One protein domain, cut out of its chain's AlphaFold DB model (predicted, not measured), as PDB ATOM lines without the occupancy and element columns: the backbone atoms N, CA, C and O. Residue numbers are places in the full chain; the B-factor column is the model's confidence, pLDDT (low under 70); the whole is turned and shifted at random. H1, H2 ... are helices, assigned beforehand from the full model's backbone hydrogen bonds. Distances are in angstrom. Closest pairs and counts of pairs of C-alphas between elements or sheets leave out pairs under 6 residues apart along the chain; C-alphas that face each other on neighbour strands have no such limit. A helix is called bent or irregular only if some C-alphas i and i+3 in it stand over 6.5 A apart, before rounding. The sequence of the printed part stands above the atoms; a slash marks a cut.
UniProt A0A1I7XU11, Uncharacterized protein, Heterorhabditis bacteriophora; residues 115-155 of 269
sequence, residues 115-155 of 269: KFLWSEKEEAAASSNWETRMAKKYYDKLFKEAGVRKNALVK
ATOM      1  N   LYS A 115     126.023 162.430  83.380       82.81
ATOM      2  CA  LYS A 115     126.630 163.579  82.705       82.81
ATOM      3  C   LYS A 115     127.714 163.107  81.742       82.81
ATOM      4  O   LYS A 115     128.550 162.280  82.095       82.81
ATOM      5  N   PHE A 116     127.697 163.642  80.519       73.94
ATOM      6  CA  PHE A 116     128.675 163.293  79.480       73.94
ATOM      7  C   PHE A 116     130.070 163.872  79.763       73.94
ATOM      8  O   PHE A 116     131.084 163.253  79.440       73.94
ATOM      9  N   LEU A 117     130.121 165.047  80.390       77.31
ATOM     10  CA  LEU A 117     131.334 165.673  80.903       77.31
ATOM     11  C   LEU A 117     131.132 165.922  82.392       77.31
ATOM     12  O   LEU A 117     130.120 166.496  82.787       77.31
ATOM     13  N   TRP A 118     132.086 165.473  83.199       79.44
ATOM     14  CA  TRP A 118     132.138 165.766  84.626       79.44
ATOM     15  C   TRP A 118     133.169 166.868  84.839       79.44
ATOM     16  O   TRP A 118     134.307 166.725  84.393       79.44
ATOM     17  N   SER A 119     132.768 167.971  85.471       78.56
ATOM     18  CA  SER A 119     133.703 169.018  85.893       78.56
ATOM     19  C   SER A 119     134.319 168.680  87.255       78.56
ATOM     20  O   SER A 119     133.683 168.017  88.070       78.56
ATOM     21  N   GLU A 120     135.526 169.174  87.542       74.50
ATOM     22  CA  GLU A 120     136.240 168.911  88.810       74.50
ATOM     23  C   GLU A 120     135.416 169.318  90.049       74.50
ATOM     24  O   GLU A 120     135.432 168.655  91.085       74.50
ATOM     25  N   LYS A 121     134.609 170.380  89.927       71.44
ATOM     26  CA  LYS A 121     133.701 170.843  90.986       71.44
ATOM     27  C   LYS A 121     132.527 169.885  91.215       71.44
ATOM     28  O   LYS A 121     132.112 169.665  92.350       71.44
ATOM     29  N   GLU A 122     131.983 169.315  90.147       69.12
ATOM     30  CA  GLU A 122     130.895 168.335  90.225       69.12
ATOM     31  C   GLU A 122     131.401 166.950  90.626       69.12
ATOM     32  O   GLU A 122     130.657 166.165  91.203       69.12
ATOM     33  N   GLU A 123     132.675 166.661  90.374       67.94
ATOM     34  CA  GLU A 123     133.349 165.455  90.832       67.94
ATOM     35  C   GLU A 123     133.476 165.417  92.361       67.94
ATOM     36  O   GLU A 123     133.256 164.367  92.968       67.94
ATOM     37  N   ALA A 124     133.732 166.568  92.990       66.31
ATOM     38  CA  ALA A 124     133.675 166.716  94.443       66.31
ATOM     39  C   ALA A 124     132.238 166.556  94.979       66.31
ATOM     40  O   ALA A 124     132.016 165.878  95.983       66.31
ATOM     41  N   ALA A 125     131.243 167.104  94.268       68.31
ATOM     42  CA  ALA A 125     129.829 166.933  94.610       68.31
ATOM     43  C   ALA A 125     129.339 165.482  94.425       68.31
ATOM     44  O   ALA A 125     128.433 165.046  95.135       68.31
ATOM     45  N   ALA A 126     129.976 164.709  93.536       67.00
ATOM     46  CA  ALA A 126     129.666 163.300  93.306       67.00
ATOM     47  C   ALA A 126     129.894 162.426  94.547       67.00
ATOM     48  O   ALA A 126     129.280 161.371  94.677       67.00
ATOM     49  N   SER A 127     130.771 162.855  95.462       67.81
ATOM     50  CA  SER A 127     130.998 162.159  96.732       67.81
ATOM     51  C   SER A 127     129.815 162.318  97.701       67.81
ATOM     52  O   SER A 127     129.592 161.461  98.549       67.81
ATOM     53  N   SER A 128     129.025 163.389  97.551       76.38
ATOM     54  CA  SER A 128     127.937 163.734  98.473       76.38
ATOM     55  C   SER A 128     126.630 162.982  98.207       76.38
ATOM     56  O   SER A 128     125.871 162.781  99.150       76.38
ATOM     57  N   ASN A 129     126.332 162.578  96.962       88.31
ATOM     58  CA  ASN A 129     125.121 161.815  96.627       88.31
ATOM     59  C   ASN A 129     125.492 160.466  95.989       88.31
ATOM     60  O   ASN A 129     126.180 160.407  94.964       88.31
ATOM     61  N   TRP A 130     125.011 159.367  96.575       88.81
ATOM     62  CA  TRP A 130     125.309 158.012  96.109       88.81
ATOM     63  C   TRP A 130     124.888 157.782  94.647       88.81
ATOM     64  O   TRP A 130     125.595 157.076  93.929       88.81
ATOM     65  N   GLU A 131     123.811 158.425  94.185       89.69
ATOM     66  CA  GLU A 131     123.324 158.334  92.803       89.69
ATOM     67  C   GLU A 131     124.338 158.917  91.814       89.69
ATOM     68  O   GLU A 131     124.687 158.307  90.801       89.69
ATOM     69  N   THR A 132     124.889 160.084  92.157       88.25
ATOM     70  CA  THR A 132     125.931 160.744  91.366       88.25
ATOM     71  C   THR A 132     127.249 159.972  91.409       88.25
ATOM     72  O   THR A 132     127.907 159.818  90.378       88.25
ATOM     73  N   ARG A 133     127.600 159.379  92.559       88.50
ATOM     74  CA  ARG A 133     128.751 158.473  92.691       88.50
ATOM     75  C   ARG A 133     128.599 157.242  91.801       88.50
ATOM     76  O   ARG A 133     129.558 156.819  91.151       88.50
ATOM     77  N   MET A 134     127.395 156.673  91.755       89.19
ATOM     78  CA  MET A 134     127.076 155.539  90.896       89.19
ATOM     79  C   MET A 134     127.216 155.925  89.423       89.19
ATOM     80  O   MET A 134     127.935 155.246  88.688       89.19
ATOM     81  N   ALA A 135     126.613 157.040  89.002       89.31
ATOM     82  CA  ALA A 135     126.709 157.533  87.631       89.31
ATOM     83  C   ALA A 135     128.163 157.768  87.192       89.31
ATOM     84  O   ALA A 135     128.549 157.354  86.096       89.31
ATOM     85  N   LYS A 136     129.003 158.330  88.073       86.38
ATOM     86  CA  LYS A 136     130.444 158.490  87.837       86.38
ATOM     87  C   LYS A 136     131.150 157.144  87.644       86.38
ATOM     88  O   LYS A 136     131.880 156.965  86.673       86.38
ATOM     89  N   LYS A 137     130.883 156.160  88.510       87.50
ATOM     90  CA  LYS A 137     131.463 154.810  88.393       87.50
ATOM     91  C   LYS A 137     131.104 154.145  87.061       87.50
ATOM     92  O   LYS A 137     131.932 153.435  86.495       87.50
ATOM     93  N   TYR A 138     129.891 154.360  86.550       85.56
ATOM     94  CA  TYR A 138     129.513 153.908  85.209       85.56
ATOM     95  C   TYR A 138     130.256 154.688  84.120       85.56
ATOM     96  O   TYR A 138     130.820 154.070  83.222       85.56
ATOM     97  N   TYR A 139     130.333 156.013  84.237       82.88
ATOM     98  CA  TYR A 139     131.065 156.892  83.320       82.88
ATOM     99  C   TYR A 139     132.567 156.572  83.209       82.88
ATOM    100  O   TYR A 139     133.156 156.714  82.138       82.88
ATOM    101  N   ASP A 140     133.203 156.096  84.278       82.88
ATOM    102  CA  ASP A 140     134.606 155.665  84.247       82.88
ATOM    103  C   ASP A 140     134.801 154.295  83.579       82.88
ATOM    104  O   ASP A 140     135.865 154.038  83.017       82.88
ATOM    105  N   LYS A 141     133.763 153.444  83.568       81.44
ATOM    106  CA  LYS A 141     133.753 152.172  82.824       81.44
ATOM    107  C   LYS A 141     133.511 152.349  81.320       81.44
ATOM    108  O   LYS A 141     133.698 151.390  80.573       81.44
ATOM    109  N   LEU A 142     133.080 153.528  80.862       78.44
ATOM    110  CA  LEU A 142     132.916 153.801  79.431       78.44
ATOM    111  C   LEU A 142     134.280 153.788  78.722       78.44
ATOM    112  O   LEU A 142     135.272 154.331  79.208       78.44
ATOM    113  N   PHE A 143     134.308 153.191  77.531       60.16
ATOM    114  CA  PHE A 143     135.509 153.051  76.713       60.16
ATOM    115  C   PHE A 143     136.064 154.420  76.273       60.16
ATOM    116  O   PHE A 143     135.314 155.305  75.847       60.16
ATOM    117  N   LYS A 144     137.388 154.611  76.386       66.19
ATOM    118  CA  LYS A 144     138.094 155.852  76.022       66.19
ATOM    119  C   LYS A 144     138.897 155.631  74.742       66.19
ATOM    120  O   LYS A 144     139.926 154.967  74.775       66.19
ATOM    121  N   GLU A 145     138.466 156.225  73.633       62.78
ATOM    122  CA  GLU A 145     139.243 156.278  72.387       62.78
ATOM    123  C   GLU A 145     139.808 157.688  72.208       62.78
ATOM    124  O   GLU A 145     139.054 158.661  72.171       62.78
ATOM    125  N   ALA A 146     141.136 157.801  72.087       61.44
ATOM    126  CA  ALA A 146     141.843 159.067  71.848       61.44
ATOM    127  C   ALA A 146     141.529 160.181  72.876       61.44
ATOM    128  O   ALA A 146     141.294 161.329  72.514       61.44
ATOM    129  N   GLY A 147     141.488 159.838  74.170       63.84
ATOM    130  CA  GLY A 147     141.249 160.804  75.255       63.84
ATOM    131  C   GLY A 147     139.785 161.228  75.436       63.84
ATOM    132  O   GLY A 147     139.479 161.956  76.377       63.84
ATOM    133  N   VAL A 148     138.864 160.729  74.601       59.31
ATOM    134  CA  VAL A 148     137.425 161.020  74.681       59.31
ATOM    135  C   VAL A 148     136.651 159.740  75.005       59.31
ATOM    136  O   VAL A 148     136.823 158.705  74.360       59.31
ATOM    137  N   ARG A 149     135.776 159.804  76.017       56.47
ATOM    138  CA  ARG A 149     134.864 158.709  76.390       56.47
ATOM    139  C   ARG A 149     133.754 158.582  75.355       56.47
ATOM    140  O   ARG A 149     133.020 159.541  75.128       56.47
ATOM    141  N   LYS A 150     133.629 157.415  74.726       63.25
ATOM    142  CA  LYS A 150     132.619 157.142  73.697       63.25
ATOM    143  C   LYS A 150     131.866 155.856  74.029       63.25
ATOM    144  O   LYS A 150     132.468 154.841  74.371       63.25
ATOM    145  N   ASN A 151     130.544 155.883  73.865       59.94
ATOM    146  CA  ASN A 151     129.723 154.674  73.867       59.94
ATOM    147  C   ASN A 151     129.927 153.954  72.531       59.94
ATOM    148  O   ASN A 151     129.329 154.327  71.524       59.94
ATOM    149  N   ALA A 152     130.803 152.951  72.499       59.06
ATOM    150  CA  ALA A 152     131.053 152.164  71.299       59.06
ATOM    151  C   ALA A 152     130.130 150.937  71.269       59.06
ATOM    152  O   ALA A 152     130.366 149.944  71.955       59.06
ATOM    153  N   LEU A 153     129.080 150.980  70.445       54.22
ATOM    154  CA  LEU A 153     128.356 149.768  70.072       54.22
ATOM    155  C   LEU A 153     129.161 149.050  68.977       54.22
ATOM    156  O   LEU A 153     128.961 149.285  67.784       54.22
ATOM    157  N   VAL A 154     130.109 148.195  69.367       61.56
ATOM    158  CA  VAL A 154     130.910 147.425  68.404       61.56
ATOM    159  C   VAL A 154     130.052 146.295  67.838       61.56
ATOM    160  O   VAL A 154     129.947 145.207  68.402       61.56
ATOM    161  N   LYS A 155     129.416 146.540  66.690       62.19
ATOM    162  CA  LYS A 155     128.766 145.477  65.923       62.19
ATOM    163  C   LYS A 155     129.838 144.707  65.154       62.19
ATOM    164  O   LYS A 155     130.201 145.087  64.043       62.19
TER     165      LYS A 155
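AT A GLANCE: This is residues 115 to 155 of the 269 residues of an uncharacterized protein of Heterorhabditis bacteriophora (UniProt A0A1I7XU11). A short helix, H1, folds back over the first part of one longer helix, H2, with open space between them, and beyond H2 a loose tail with a small strand-like loop at residues 144 to 149 draws the shape out to Lys 155. The printed part has 41 residues with two named helices, H1 then H2, and no named strand. The class is all helix, though under half of the residues, 18 of the 41, are in named elements. The whole is loose, with a radius of gyration of the C-alphas of 11.5 A, and its C-alphas span 37 by 17 by 11 A.

HOW THE PARTS SIT: After residues 115 to 119 comes H1, residues 120 to 125. A tight link of 4 residues joins it to H2, residues 130 to 141. H1 and H2 are near each other: 7 pairs of their C-alphas are within 10 A, and the closest are 8.0 A apart. In H1 and H2 every O i to N i+4 pair is within hydrogen-bond range. Past H2, residues 144 to 145 pair with residues 148 to 149, antiparallel.

IN THESE COORDINATES: H1 begins at C-alpha 120, at (136.240, 168.911, 88.810), and measures 8.9 A from first to last C-alpha. H2 begins at C-alpha 130, at (125.309, 158.012, 96.109), and ends at C-alpha 141, at (133.753, 152.172, 82.824), 16.8 A away. Neither helix is bent.

THE WHOLE: The two C-alphas farthest apart are those of Ser 128 and Lys 155, at 37.3 A. The printed part has no cut, and its one link between named elements is tight. Residues 142 to 155 have no named element. The mean pLDDT of the printed part is 73.6, and residues 122 to 127 and 143 to 155 are under 70.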